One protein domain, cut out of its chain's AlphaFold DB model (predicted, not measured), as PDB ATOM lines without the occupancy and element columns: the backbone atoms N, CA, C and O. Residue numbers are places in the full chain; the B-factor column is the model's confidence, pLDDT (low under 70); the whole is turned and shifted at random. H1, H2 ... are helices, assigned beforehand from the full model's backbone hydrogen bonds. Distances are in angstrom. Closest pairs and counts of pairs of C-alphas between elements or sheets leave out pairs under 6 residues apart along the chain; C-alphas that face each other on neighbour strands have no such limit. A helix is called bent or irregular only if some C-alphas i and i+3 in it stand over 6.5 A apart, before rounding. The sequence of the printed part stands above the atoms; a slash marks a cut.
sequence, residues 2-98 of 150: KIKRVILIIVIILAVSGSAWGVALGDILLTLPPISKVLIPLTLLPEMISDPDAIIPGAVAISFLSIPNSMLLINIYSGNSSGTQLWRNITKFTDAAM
ATOM      1  N   LYS A   2     -11.761 -50.251  30.416       51.69
ATOM      2  CA  LYS A   2     -11.929 -49.075  29.532       51.69
ATOM      3  C   LYS A   2     -13.230 -49.072  28.698       51.69
ATOM      4  O   LYS A   2     -13.884 -48.044  28.611       51.69
ATOM      5  N   ILE A   3     -13.664 -50.231  28.192       47.50
ATOM      6  CA  ILE A   3     -14.869 -50.356  27.342       47.50
ATOM      7  C   ILE A   3     -16.155 -49.959  28.081       47.50
ATOM      8  O   ILE A   3     -16.981 -49.240  27.535       47.50
ATOM      9  N   LYS A   4     -16.299 -50.342  29.357       43.62
ATOM     10  CA  LYS A   4     -17.479 -49.982  30.163       43.62
ATOM     11  C   LYS A   4     -17.599 -48.466  30.383       43.62
ATOM     12  O   LYS A   4     -18.710 -47.958  30.430       43.62
ATOM     13  N   ARG A   5     -16.471 -47.744  30.469       48.69
ATOM     14  CA  ARG A   5     -16.448 -46.274  30.592       48.69
ATOM     15  C   ARG A   5     -16.815 -45.583  29.278       48.69
ATOM     16  O   ARG A   5     -17.589 -44.639  29.303       48.69
ATOM     17  N   VAL A   6     -16.325 -46.092  28.146       52.75
ATOM     18  CA  VAL A   6     -16.690 -45.582  26.810       52.75
ATOM     19  C   VAL A   6     -18.180 -45.785  26.538       52.75
ATOM     20  O   VAL A   6     -18.849 -44.860  26.096       52.75
ATOM     21  N   ILE A   7     -18.725 -46.957  26.882       48.66
ATOM     22  CA  ILE A   7     -20.162 -47.236  26.754       48.66
ATOM     23  C   ILE A   7     -20.976 -46.308  27.656       48.66
ATOM     24  O   ILE A   7     -21.978 -45.775  27.205       48.66
ATOM     25  N   LEU A   8     -20.540 -46.056  28.893       48.34
ATOM     26  CA  LEU A   8     -21.233 -45.126  29.787       48.34
ATOM     27  C   LEU A   8     -21.257 -43.699  29.216       48.34
ATOM     28  O   LEU A   8     -22.294 -43.052  29.246       48.34
ATOM     29  N   ILE A   9     -20.140 -43.231  28.649       55.81
ATOM     30  CA  ILE A   9     -20.044 -41.915  28.004       55.81
ATOM     31  C   ILE A   9     -20.971 -41.842  26.787       55.81
ATOM     32  O   ILE A   9     -21.711 -40.875  26.653       55.81
ATOM     33  N   ILE A  10     -20.991 -42.876  25.943       57.06
ATOM     34  CA  ILE A  10     -21.890 -42.955  24.782       57.06
ATOM     35  C   ILE A  10     -23.357 -42.988  25.228       57.06
ATOM     36  O   ILE A  10     -24.182 -42.292  24.652       57.06
ATOM     37  N   VAL A  11     -23.686 -43.747  26.274       51.59
ATOM     38  CA  VAL A  11     -25.044 -43.822  26.828       51.59
ATOM     39  C   VAL A  11     -25.462 -42.487  27.435       51.59
ATOM     40  O   VAL A  11     -26.605 -42.098  27.252       51.59
ATOM     41  N   ILE A  12     -24.563 -41.749  28.088       57.03
ATOM     42  CA  ILE A  12     -24.846 -40.392  28.576       57.03
ATOM     43  C   ILE A  12     -25.030 -39.437  27.389       57.03
ATOM     44  O   ILE A  12     -26.020 -38.723  27.346       57.03
ATOM     45  N   ILE A  13     -24.161 -39.472  26.377       56.34
ATOM     46  CA  ILE A  13     -24.318 -38.661  25.156       56.34
ATOM     47  C   ILE A  13     -25.686 -38.918  24.503       56.34
ATOM     48  O   ILE A  13     -26.389 -37.970  24.167       56.34
ATOM     49  N   LEU A  14     -26.095 -40.184  24.381       51.19
ATOM     50  CA  LEU A  14     -27.377 -40.592  23.789       51.19
ATOM     51  C   LEU A  14     -28.584 -40.291  24.692       51.19
ATOM     52  O   LEU A  14     -29.642 -39.911  24.199       51.19
ATOM     53  N   ALA A  15     -28.452 -40.445  26.010       50.31
ATOM     54  CA  ALA A  15     -29.543 -40.216  26.957       50.31
ATOM     55  C   ALA A  15     -29.829 -38.727  27.162       50.31
ATOM     56  O   ALA A  15     -30.983 -38.347  27.341       50.31
ATOM     57  N   VAL A  16     -28.796 -37.881  27.115       53.19
ATOM     58  CA  VAL A  16     -28.975 -36.435  27.251       53.19
ATOM     59  C   VAL A  16     -29.477 -35.843  25.919       53.19
ATOM     60  O   VAL A  16     -30.346 -34.983  25.943       53.19
ATOM     61  N   SER A  17     -29.077 -36.381  24.758       49.41
ATOM     62  CA  SER A  17     -29.608 -35.956  23.443       49.41
ATOM     63  C   SER A  17     -31.023 -36.463  23.111       49.41
ATOM     64  O   SER A  17     -31.666 -35.924  22.213       49.41
ATOM     65  N   GLY A  18     -31.535 -37.471  23.825       41.72
ATOM     66  CA  GLY A  18     -32.823 -38.111  23.528       41.72
ATOM     67  C   GLY A  18     -34.076 -37.457  24.129       41.72
ATOM     68  O   GLY A  18     -35.175 -37.953  23.887       41.72
ATOM     69  N   SER A  19     -33.959 -36.391  24.928       43.34
ATOM     70  CA  SER A  19     -35.085 -35.868  25.726       43.34
ATOM     71  C   SER A  19     -35.825 -34.661  25.138       43.34
ATOM     72  O   SER A  19     -36.845 -34.266  25.697       43.34
ATOM     73  N   ALA A  20     -35.405 -34.113  23.995       43.84
ATOM     74  CA  ALA A  20     -36.127 -33.027  23.334       43.84
ATOM     75  C   ALA A  20     -36.741 -33.508  22.014       43.84
ATOM     76  O   ALA A  20     -36.059 -33.864  21.053       43.84
ATOM     77  N   TRP A  21     -38.070 -33.537  21.976       42.00
ATOM     78  CA  TRP A  21     -38.834 -33.757  20.758       42.00
ATOM     79  C   TRP A  21     -38.482 -32.635  19.770       42.00
ATOM     80  O   TRP A  21     -38.797 -31.479  20.026       42.00
ATOM     81  N   GLY A  22     -37.799 -32.970  18.670       48.84
ATOM     82  CA  GLY A  22     -37.486 -32.024  17.589       48.84
ATOM     83  C   GLY A  22     -36.013 -31.650  17.390       48.84
ATOM     84  O   GLY A  22     -35.747 -30.766  16.584       48.84
ATOM     85  N   VAL A  23     -35.052 -32.302  18.056       55.16
ATOM     86  CA  VAL A  23     -33.619 -32.064  17.788       55.16
ATOM     87  C   VAL A  23     -33.281 -32.558  16.376       55.16
ATOM     88  O   VAL A  23     -33.366 -33.756  16.092       55.16
ATOM     89  N   ALA A  24     -32.907 -31.649  15.472       61.59
ATOM     90  CA  ALA A  24     -32.418 -32.039  14.155       61.59
ATOM     91  C   ALA A  24     -31.147 -32.886  14.331       61.59
ATOM     92  O   ALA A  24     -30.322 -32.593  15.191       61.59
ATOM     93  N   LEU A  25     -30.930 -33.916  13.505       62.78
ATOM     94  CA  LEU A  25     -29.696 -34.725  13.558       62.78
ATOM     95  C   LEU A  25     -28.413 -33.862  13.541       62.78
ATOM     96  O   LEU A  25     -27.405 -34.249  14.129       62.78
ATOM     97  N   GLY A  26     -28.469 -32.681  12.911       65.69
ATOM     98  CA  GLY A  26     -27.399 -31.684  12.943       65.69
ATOM     99  C   GLY A  26     -27.115 -31.125  14.340       65.69
ATOM    100  O   GLY A  26     -25.955 -31.038  14.726       65.69
ATOM    101  N   ASP A  27     -28.144 -30.841  15.137       74.81
ATOM    102  CA  ASP A  27     -27.998 -30.315  16.498       74.81
ATOM    103  C   ASP A  27     -27.335 -31.342  17.431       74.81
ATOM    104  O   ASP A  27     -26.529 -30.973  18.282       74.81
ATOM    105  N   ILE A  28     -27.581 -32.644  17.229       75.12
ATOM    106  CA  ILE A  28     -26.888 -33.707  17.982       75.12
ATOM    107  C   ILE A  28     -25.377 -33.618  17.748       75.12
ATOM    108  O   ILE A  28     -24.602 -33.645  18.704       75.12
ATOM    109  N   LEU A  29     -24.947 -33.457  16.494       77.56
ATOM    110  CA  LEU A  29     -23.528 -33.304  16.171       77.56
ATOM    111  C   LEU A  29     -22.937 -32.020  16.769       77.56
ATOM    112  O   LEU A  29     -21.798 -32.046  17.233       77.56
ATOM    113  N   LEU A  30     -23.714 -30.934  16.831       84.75
ATOM    114  CA  LEU A  30     -23.303 -29.674  17.462       84.75
ATOM    115  C   LEU A  30     -23.182 -29.778  18.992       84.75
ATOM    116  O   LEU A  30     -22.367 -29.072  19.581       84.75
ATOM    117  N   THR A  31     -23.907 -30.700  19.639       85.12
ATOM    118  CA  THR A  31     -23.761 -30.953  21.088       85.12
ATOM    119  C   THR A  31     -22.562 -31.829  21.463       85.12
ATOM    120  O   THR A  31     -22.138 -31.823  22.622       85.12
ATOM    121  N   LEU A  32     -21.959 -32.560  20.517       83.31
ATOM    122  CA  LEU A  32     -20.803 -33.420  20.809       83.31
ATOM    123  C   LEU A  32     -19.578 -32.636  21.325       83.31
ATOM    124  O   LEU A  32     -19.020 -33.043  22.352       83.31
ATOM    125  N   PRO A  33     -19.159 -31.514  20.697       86.19
ATOM    126  CA  PRO A  33     -18.079 -30.681  21.216       86.19
ATOM    127  C   PRO A  33     -18.286 -30.216  22.666       86.19
ATOM    128  O   PRO A  33     -17.418 -30.531  23.489       86.19
ATOM    129  N   PRO A  34     -19.396 -29.548  23.048       87.69
ATOM    130  CA  PRO A  34     -19.572 -29.106  24.427       87.69
ATOM    131  C   PRO A  34     -19.638 -30.272  25.418       87.69
ATOM    132  O   PRO A  34     -19.046 -30.172  26.491       87.69
ATOM    133  N   ILE A  35     -20.235 -31.420  25.065       87.44
ATOM    134  CA  ILE A  35     -20.205 -32.609  25.938       87.44
ATOM    135  C   ILE A  35     -18.766 -33.083  26.172       87.44
ATOM    136  O   ILE A  35     -18.376 -33.346  27.312       87.44
ATOM    137  N   SER A  36     -17.947 -33.162  25.120       84.69
ATOM    138  CA  SER A  36     -16.549 -33.584  25.257       84.69
ATOM    139  C   SER A  36     -15.745 -32.640  26.160       84.69
ATOM    140  O   SER A  36     -14.996 -33.103  27.019       84.69
ATOM    141  N   LYS A  37     -15.975 -31.326  26.051       87.50
ATOM    142  CA  LYS A  37     -15.319 -30.286  26.858       87.50
ATOM    143  C   LYS A  37     -15.777 -30.283  28.319       87.50
ATOM    144  O   LYS A  37     -15.041 -29.823  29.185       87.50
ATOM    145  N   VAL A  38     -16.954 -30.833  28.624       86.94
ATOM    146  CA  VAL A  38     -17.370 -31.105  30.008       86.94
ATOM    147  C   VAL A  38     -16.688 -32.360  30.538       86.94
ATOM    148  O   VAL A  38     -16.125 -32.330  31.628       86.94
ATOM    149  N   LEU A  39     -16.707 -33.455  29.777       84.44
ATOM    150  CA  LEU A  39     -16.263 -34.762  30.263       84.44
ATOM    151  C   LEU A  39     -14.740 -34.904  30.349       84.44
ATOM    152  O   LEU A  39     -14.254 -35.519  31.296       84.44
ATOM    153  N   ILE A  40     -13.986 -34.365  29.387       84.12
ATOM    154  CA  ILE A  40     -12.526 -34.536  29.327       84.12
ATOM    155  C   ILE A  40     -11.843 -33.949  30.574       84.12
ATOM    156  O   ILE A  40     -11.108 -34.697  31.221       84.12
ATOM    157  N   PRO A  41     -12.102 -32.696  31.000       82.12
ATOM    158  CA  PRO A  41     -11.467 -32.157  32.203       82.12
ATOM    159  C   PRO A  41     -11.825 -32.925  33.478       82.12
ATOM    160  O   PRO A  41     -10.989 -33.066  34.362       82.12
ATOM    161  N   LEU A  42     -13.028 -33.505  33.565       80.38
ATOM    162  CA  LEU A  42     -13.418 -34.332  34.714       80.38
ATOM    163  C   LEU A  42     -12.583 -35.613  34.828       80.38
ATOM    164  O   LEU A  42     -12.456 -36.170  35.919       80.38
ATOM    165  N   THR A  43     -11.970 -36.076  33.734       81.56
ATOM    166  CA  THR A  43     -11.030 -37.203  33.793       81.56
ATOM    167  C   THR A  43      -9.720 -36.864  34.502       81.56
ATOM    168  O   THR A  43      -9.014 -37.794  34.882       81.56
ATOM    169  N   LEU A  44      -9.434 -35.577  34.743       79.19
ATOM    170  CA  LEU A  44      -8.261 -35.101  35.486       79.19
ATOM    171  C   LEU A  44      -8.466 -35.131  37.006       79.19
ATOM    172  O   LEU A  44      -7.494 -35.040  37.746       79.19
ATOM    173  N   LEU A  45      -9.703 -35.301  37.496       80.75
ATOM    174  CA  LEU A  45      -9.993 -35.330  38.935       80.75
ATOM    175  C   LEU A  45      -9.162 -36.362  39.721       80.75
ATOM    176  O   LEU A  45      -8.688 -36.013  40.799       80.75
ATOM    177  N   PRO A  46      -8.942 -37.605  39.241       84.69
ATOM    178  CA  PRO A  46      -8.067 -38.549  39.932       84.69
ATOM    179  C   PRO A  46      -6.627 -38.036  40.047       84.69
ATOM    180  O   PRO A  46      -6.038 -38.177  41.111       84.69
ATOM    181  N   GLU A  47      -6.107 -37.409  38.986       84.06
ATOM    182  CA  GLU A  47      -4.762 -36.820  38.952       84.06
ATOM    183  C   GLU A  47      -4.648 -35.688  39.980       84.06
ATOM    184  O   GLU A  47      -3.726 -35.679  40.785       84.06
ATOM    185  N   MET A  48      -5.646 -34.797  40.030       83.88
ATOM    186  CA  MET A  48      -5.718 -33.688  40.994       83.88
ATOM    187  C   MET A  48      -5.784 -34.162  42.453       83.88
ATOM    188  O   MET A  48      -5.385 -33.432  43.356       83.88
ATOM    189  N   ILE A  49      -6.338 -35.352  42.702       86.06
ATOM    190  CA  ILE A  49      -6.403 -35.947  44.045       86.06
ATOM    191  C   ILE A  49      -5.062 -36.590  44.416       86.06
ATOM    192  O   ILE A  49      -4.684 -36.571  45.587       86.06
ATOM    193  N   SER A  50      -4.357 -37.183  43.447       89.50
ATOM    194  CA  SER A  50      -3.083 -37.870  43.681       89.50
ATOM    195  C   SER A  50      -1.860 -36.957  43.650       89.50
ATOM    196  O   SER A  50      -0.860 -37.290  44.280       89.50
ATOM    197  N   ASP A  51      -1.927 -35.843  42.922       88.06
ATOM    198  CA  ASP A  51      -0.810 -34.934  42.678       88.06
ATOM    199  C   ASP A  51      -1.219 -33.470  42.941       88.06
ATOM    200  O   ASP A  51      -2.042 -32.909  42.204       88.06
ATOM    201  N   PRO A  52      -0.648 -32.821  43.976       85.75
ATOM    202  CA  PRO A  52      -0.874 -31.408  44.259       85.75
ATOM    203  C   PRO A  52      -0.531 -30.470  43.093       85.75
ATOM    204  O   PRO A  52      -1.211 -29.454  42.920       85.75
ATOM    205  N   ASP A  53       0.465 -30.810  42.270       87.25
ATOM    206  CA  ASP A  53       0.898 -29.970  41.145       87.25
ATOM    207  C   ASP A  53      -0.131 -29.984  40.001       87.25
ATOM    208  O   ASP A  53      -0.239 -29.027  39.228       87.25
ATOM    209  N   ALA A  54      -0.972 -31.023  39.936       82.88
ATOM    210  CA  ALA A  54      -2.059 -31.143  38.969       82.88
ATOM    211  C   ALA A  54      -3.329 -30.366  39.370       82.88
ATOM    212  O   ALA A  54      -4.205 -30.154  38.524       82.88
ATOM    213  N   ILE A  55      -3.445 -29.893  40.621       84.94
ATOM    214  CA  ILE A  55      -4.644 -29.195  41.120       84.94
ATOM    215  C   ILE A  55      -4.906 -27.913  40.333       84.94
ATOM    216  O   ILE A  55      -6.031 -27.689  39.886       84.94
ATOM    217  N   ILE A  56      -3.890 -27.063  40.157       86.44
ATOM    218  CA  ILE A  56      -4.064 -25.768  39.486       86.44
ATOM    219  C   ILE A  56      -4.406 -25.966  37.999       86.44
ATOM    220  O   ILE A  56      -5.441 -25.443  37.572       86.44
ATOM    221  N   PRO A  57      -3.641 -26.745  37.204       81.94
ATOM    222  CA  PRO A  57      -3.997 -27.021  35.811       81.94
ATOM    223  C   PRO A  57      -5.382 -27.665  35.662       81.94
ATOM    224  O   PRO A  57      -6.152 -27.279  34.782       81.94
ATOM    225  N   GLY A  58      -5.730 -28.603  36.548       84.19
ATOM    226  CA  GLY A  58      -7.034 -29.261  36.546       84.19
ATOM    227  C   GLY A  58      -8.187 -28.309  36.877       84.19
ATOM    228  O   GLY A  58      -9.197 -28.295  36.174       84.19
ATOM    229  N   ALA A  59      -8.027 -27.446  37.882       85.38
ATOM    230  CA  ALA A  59      -9.022 -26.435  38.240       85.38
ATOM    231  C   ALA A  59      -9.233 -25.411  37.115       85.38
ATOM    232  O   ALA A  59     -10.373 -25.029  36.838       85.38
ATOM    233  N   VAL A  60      -8.158 -25.005  36.430       85.44
ATOM    234  CA  VAL A  60      -8.228 -24.143  35.239       85.44
ATOM    235  C   VAL A  60      -8.995 -24.850  34.121       85.44
ATOM    236  O   VAL A  60      -9.932 -24.269  33.575       85.44
ATOM    237  N   ALA A  61      -8.679 -26.113  33.821       83.62
ATOM    238  CA  ALA A  61      -9.382 -26.876  32.791       83.62
ATOM    239  C   ALA A  61     -10.887 -27.008  33.095       83.62
ATOM    240  O   ALA A  61     -11.717 -26.773  32.219       83.62
ATOM    241  N   ILE A  62     -11.261 -27.302  34.342       85.25
ATOM    242  CA  ILE A  62     -12.671 -27.370  34.759       85.25
ATOM    243  C   ILE A  62     -13.346 -25.997  34.627       85.25
ATOM    244  O   ILE A  62     -14.451 -25.896  34.093       85.25
ATOM    245  N   SER A  63     -12.683 -24.930  35.076       85.94
ATOM    246  CA  SER A  63     -13.275 -23.588  35.117       85.94
ATOM    247  C   SER A  63     -13.472 -22.981  33.730       85.94
ATOM    248  O   SER A  63     -14.506 -22.372  33.473       85.94
ATOM    249  N   PHE A  64     -12.504 -23.153  32.830       85.38
ATOM    250  CA  PHE A  64     -12.531 -22.535  31.503       85.38
ATOM    251  C   PHE A  64     -13.164 -23.416  30.426       85.38
ATOM    252  O   PHE A  64     -13.626 -22.882  29.422       85.38
ATOM    253  N   LEU A  65     -13.226 -24.738  30.622       84.88
ATOM    254  CA  LEU A  65     -13.831 -25.652  29.648       84.88
ATOM    255  C   LEU A  65     -15.149 -26.215  30.165       84.88
ATOM    256  O   LEU A  65     -16.184 -26.020  29.529       84.88
ATOM    257  N   SER A  66     -15.157 -26.872  31.326       87.25
ATOM    258  CA  SER A  66     -16.361 -27.568  31.784       87.25
ATOM    259  C   SER A  66     -17.489 -26.612  32.159       87.25
ATOM    260  O   SER A  66     -18.630 -26.880  31.789       87.25
ATOM    261  N   ILE A  67     -17.218 -25.498  32.850       88.06
ATOM    262  CA  ILE A  67     -18.288 -24.589  33.307       88.06
ATOM    263  C   ILE A  67     -19.027 -23.931  32.126       88.06
ATOM    264  O   ILE A  67     -20.247 -24.104  32.046       88.06
ATOM    265  N   PRO A  68     -18.356 -23.241  31.178       90.75
ATOM    266  CA  PRO A  68     -19.060 -22.588  30.076       90.75
ATOM    267  C   PRO A  68     -19.828 -23.580  29.203       90.75
ATOM    268  O   PRO A  68     -20.968 -23.320  28.823       90.75
ATOM    269  N   ASN A  69     -19.242 -24.755  28.948       90.19
ATOM    270  CA  ASN A  69     -19.887 -25.789  28.140       90.19
ATOM    271  C   ASN A  69     -21.049 -26.473  28.879       90.19
ATOM    272  O   ASN A  69     -22.041 -26.825  28.247       90.19
ATOM    273  N   SER A  70     -20.997 -26.599  30.210       89.00
ATOM    274  CA  SER A  70     -22.137 -27.091  31.001       89.00
ATOM    275  C   SER A  70     -23.303 -26.109  30.948       89.00
ATOM    276  O   SER A  70     -24.445 -26.516  30.751       89.00
ATOM    277  N   MET A  71     -23.022 -24.811  31.075       92.00
ATOM    278  CA  MET A  71     -24.048 -23.776  30.969       92.00
ATOM    279  C   MET A  71     -24.642 -23.705  29.560       92.00
ATOM    280  O   MET A  71     -25.859 -23.582  29.421       92.00
ATOM    281  N   LEU A  72     -23.816 -23.846  28.521       91.56
ATOM    282  CA  LEU A  72     -24.281 -23.970  27.140       91.56
ATOM    283  C   LEU A  72     -25.238 -25.161  26.989       91.56
ATOM    284  O   LEU A  72     -26.355 -24.985  26.511       91.56
ATOM    285  N   LEU A  73     -24.851 -26.346  27.473       90.00
ATOM    286  CA  LEU A  73     -25.691 -27.546  27.427       90.00
ATOM    287  C   LEU A  73     -27.020 -27.357  28.166       90.00
ATOM    288  O   LEU A  73     -28.062 -27.707  27.628       90.00
ATOM    289  N   ILE A  74     -27.016 -26.757  29.360       88.75
ATOM    290  CA  ILE A  74     -28.250 -26.461  30.107       88.75
ATOM    291  C   ILE A  74     -29.199 -25.573  29.284       88.75
ATOM    292  O   ILE A  74     -30.409 -25.809  29.264       88.75
ATOM    293  N   ASN A  75     -28.671 -24.564  28.585       87.38
ATOM    294  CA  ASN A  75     -29.486 -23.681  27.747       87.38
ATOM    295  C   ASN A  75     -29.997 -24.376  26.476       87.38
ATOM    296  O   ASN A  75     -31.147 -24.162  26.098       87.38
ATOM    297  N   ILE A  76     -29.200 -25.273  25.888       87.75
ATOM    298  CA  ILE A  76     -29.629 -26.120  24.766       87.75
ATOM    299  C   ILE A  76     -30.781 -27.034  25.196       87.75
ATOM    300  O   ILE A  76     -31.830 -27.039  24.558       87.75
ATOM    301  N   TYR A  77     -30.640 -27.753  26.314       85.81
ATOM    302  CA  TYR A  77     -31.675 -28.683  26.789       85.81
ATOM    303  C   TYR A  77     -32.948 -27.996  27.284       85.81
ATOM    304  O   TYR A  77     -34.015 -28.603  27.275       85.81
ATOM    305  N   SER A  78     -32.851 -26.734  27.704       83.75
ATOM    306  CA  SER A  78     -34.016 -25.922  28.071       83.75
ATOM    307  C   SER A  78     -34.649 -25.184  26.887       83.75
ATOM    308  O   SER A  78     -35.662 -24.514  27.078       83.75
ATOM    309  N   GLY A  79     -34.083 -25.286  25.677       82.69
ATOM    310  CA  GLY A  79     -34.564 -24.562  24.496       82.69
ATOM    311  C   GLY A  79     -34.430 -23.037  24.611       82.69
ATOM    312  O   GLY A  79     -35.133 -22.294  23.929       82.69
ATOM    313  N   ASN A  80     -33.556 -22.538  25.491       88.25
ATOM    314  CA  ASN A  80     -33.365 -21.107  25.707       88.25
ATOM    315  C   ASN A  80     -32.417 -20.520  24.652       88.25
ATOM    316  O   ASN A  80     -31.200 -20.504  24.845       88.25
ATOM    317  N   SER A  81     -32.968 -19.989  23.557       89.56
ATOM    318  CA  SER A  81     -32.184 -19.384  22.465       89.56
ATOM    319  C   SER A  81     -31.208 -18.301  22.944       89.56
ATOM    320  O   SER A  81     -30.020 -18.360  22.639       89.56
ATOM    321  N   SER A  82     -31.675 -17.328  23.733       93.19
ATOM    322  CA  SER A  82     -30.833 -16.208  24.190       93.19
ATOM    323  C   SER A  82     -29.674 -16.689  25.073       93.19
ATOM    324  O   SER A  82     -28.523 -16.279  24.899       93.19
ATOM    325  N   GLY A  83     -29.958 -17.631  25.979       91.88
ATOM    326  CA  GLY A  83     -28.937 -18.253  26.816       91.88
ATOM    327  C   GLY A  83     -27.922 -19.066  26.009       91.88
ATOM    328  O   GLY A  83     -26.722 -18.963  26.261       91.88
ATOM    329  N   THR A  84     -28.377 -19.823  25.009       92.19
ATOM    330  CA  THR A  84     -27.507 -20.599  24.111       92.19
ATOM    331  C   THR A  84     -26.574 -19.686  23.315       92.19
ATOM    332  O   THR A  84     -25.370 -19.933  23.287       92.19
ATOM    333  N   GLN A  85     -27.080 -18.581  22.755       92.50
ATOM    334  CA  GLN A  85     -26.262 -17.602  22.029       92.50
ATOM    335  C   GLN A  85     -25.175 -16.984  22.919       92.50
ATOM    336  O   GLN A  85     -24.010 -16.912  22.516       92.50
ATOM    337  N   LEU A  86     -25.542 -16.567  24.137       94.12
ATOM    338  CA  LEU A  86     -24.606 -15.996  25.105       94.12
ATOM    339  C   LEU A  86     -23.488 -16.984  25.440       94.12
ATOM    340  O   LEU A  86     -22.308 -16.667  25.279       94.12
ATOM    341  N   TRP A  87     -23.853 -18.184  25.891       93.81
ATOM    342  CA  TRP A  87     -22.876 -19.171  26.340       93.81
ATOM    343  C   TRP A  87     -22.020 -19.697  25.201       93.81
ATOM    344  O   TRP A  87     -20.827 -19.886  25.400       93.81
ATOM    345  N   ARG A  88     -22.562 -19.819  23.989       92.25
ATOM    346  CA  ARG A  88     -21.771 -20.170  22.810       92.25
ATOM    347  C   ARG A  88     -20.747 -19.099  22.446       92.25
ATOM    348  O   ARG A  88     -19.641 -19.413  22.027       92.25
ATOM    349  N   ASN A  89     -21.073 -17.819  22.600       91.88
ATOM    350  CA  ASN A  89     -20.079 -16.768  22.375       91.88
ATOM    351  C   ASN A  89     -18.957 -16.817  23.424       91.88
ATOM    352  O   ASN A  89     -17.800 -16.558  23.093       91.88
ATOM    353  N   ILE A  90     -19.278 -17.210  24.661       92.12
ATOM    354  CA  ILE A  90     -18.273 -17.473  25.696       92.12
ATOM    355  C   ILE A  90     -17.425 -18.700  25.324       92.12
ATOM    356  O   ILE A  90     -16.198 -18.613  25.401       92.12
ATOM    357  N   THR A  91     -18.028 -19.809  24.868       91.25
ATOM    358  CA  THR A  91     -17.267 -21.011  24.469       91.25
ATOM    359  C   THR A  91     -16.329 -20.724  23.302       91.25
ATOM    360  O   THR A  91     -15.143 -21.032  23.414       91.25
ATOM    361  N   LYS A  92     -16.787 -19.997  22.270       91.44
ATOM    362  CA  LYS A  92     -15.940 -19.527  21.157       91.44
ATOM    363  C   LYS A  92     -14.684 -18.828  21.645       91.44
ATOM    364  O   LYS A  92     -13.595 -19.094  21.145       91.44
ATOM    365  N   PHE A  93     -14.830 -17.914  22.605       90.44
ATOM    366  CA  PHE A  93     -13.693 -17.185  23.151       90.44
ATOM    367  C   PHE A  93     -12.713 -18.132  23.850       90.44
ATOM    368  O   PHE A  93     -11.511 -18.075  23.589       90.44
ATOM    369  N   THR A  94     -13.217 -19.039  24.692       89.00
ATOM    370  CA  THR A  94     -12.371 -20.014  25.394       89.00
ATOM    371  C   THR A  94     -11.687 -20.995  24.440       89.00
ATOM    372  O   THR A  94     -10.504 -21.281  24.614       89.00
ATOM    373  N   ASP A  95     -12.371 -21.447  23.387       88.38
ATOM    374  CA  ASP A  95     -11.809 -22.359  22.392       88.38
ATOM    375  C   ASP A  95     -10.773 -21.674  21.508       88.38
ATOM    376  O   ASP A  95      -9.726 -22.258  21.241       88.38
ATOM    377  N   ALA A  96     -11.017 -20.427  21.096       90.75
ATOM    378  CA  ALA A  96     -10.035 -19.640  20.357       90.75
ATOM    379  C   ALA A  96      -8.772 -19.419  21.195       90.75
ATOM    380  O   ALA A  96      -7.663 -19.662  20.720       90.75
ATOM    381  N   ALA A  97      -8.928 -19.004  22.455       89.56
ATOM    382  CA  ALA A  97      -7.803 -18.793  23.361       89.56
ATOM    383  C   ALA A  97      -7.007 -20.088  23.581       89.56
ATOM    384  O   ALA A  97      -5.774 -20.084  23.519       89.56
ATOM    385  N   MET A  98      -7.697 -21.213  23.778       87.44
ATOM    386  CA  MET A  98      -7.056 -22.511  23.965       87.44
ATOM    387  C   MET A  98      -6.383 -23.005  22.678       87.44
ATOM    388  O   MET A  98      -5.242 -23.454  22.729       87.44
TER     389      MET A  98
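AT A GLANCE: This is residues 2 to 98 of the 150 residues of an uncharacterized protein of bacterium (UniProt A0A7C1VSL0). A long helix, H4, forms the core, with H2 and H5 packed along it and running the opposite way, while the short helix H3 folds back on its beginning. H1 slants away from H2 as an arm: it meets H2 near its own end, and its residues 2 to 8 stick out free. The printed part has 97 residues with five named helices, in the order H1, H2, H3, H4, H5, and no named strand; the class is all helix. It is only just compact, close to loose, with a radius of gyration of the C-alphas of 14.6 A, and spans 45 by 33 by 19 A.

IN THESE COORDINATES: H1 is residues 2 to 17, from C-alpha 2 at (-11.929, -49.075, 29.532), and is 22.8 A long. H2, residues 25 to 42, is 26.7 A long, with a kink of 30 degrees near residue 34. It is only just irregular: C-alphas 30 and 33 are 6.51 A apart. H3 is residues 45 to 50. H4, residues 52 to 77, begins at C-alpha 52 at (-0.874, -31.408, 44.259), is 35.5 A long and has a kink of 34 degrees near residue 61. It too is only just irregular: C-alphas 53 and 56 are 6.7 A apart. H5, residues 81 to 98, is 25.4 A long and ends at C-alpha 98 at (-7.056, -22.511, 23.965).

HOW THE PARTS SIT: H4 is the hub, touching three helices. H2 touches H4, opposite ways at a shallow tilt of 24 degrees; their closest C-alphas, those of Val 38 and Ser 66, are 4.1 A apart. H4 touches H5 with its residues 64 to 76 alone, and the two form a helical hairpin at a shallow tilt of 30 degrees, closest at the C-alphas of Leu 72 and Trp 87, 5.1 A apart. H3 and H4 form another helical hairpin at 15 degrees, with the C-alphas of Met 48 and Ile 55 closest at 4.6 A; H4 touches H3 with residues 54 to 58 alone. The helix packing is mostly aligned. H2 and H3 meet only through their link. H1, with residues 13 to 17 alone, only just touches H2, with 3 pairs of C-alphas within 8 A, the closest being those of Ser 17 and Ile 28 at 6.5 A; they run opposite ways at a steep tilt of 48 degrees. H2 and H5 are only just apart, at 8.4 A. Every O i to N i+4 pair is within hydrogen-bond range in H1, H3 and H5, against 9 of 14 in H2 and 18 of 22 in H4.

THE WHOLE: The two C-alphas farthest apart, those of Gly 22 and Pro 52, are 45.3 A apart. The printed part has no cut and no long link; H1 to H2 is short, the other links tight. The mean pLDDT of the printed part is 77.7, and residues 2 to 26 are under 70.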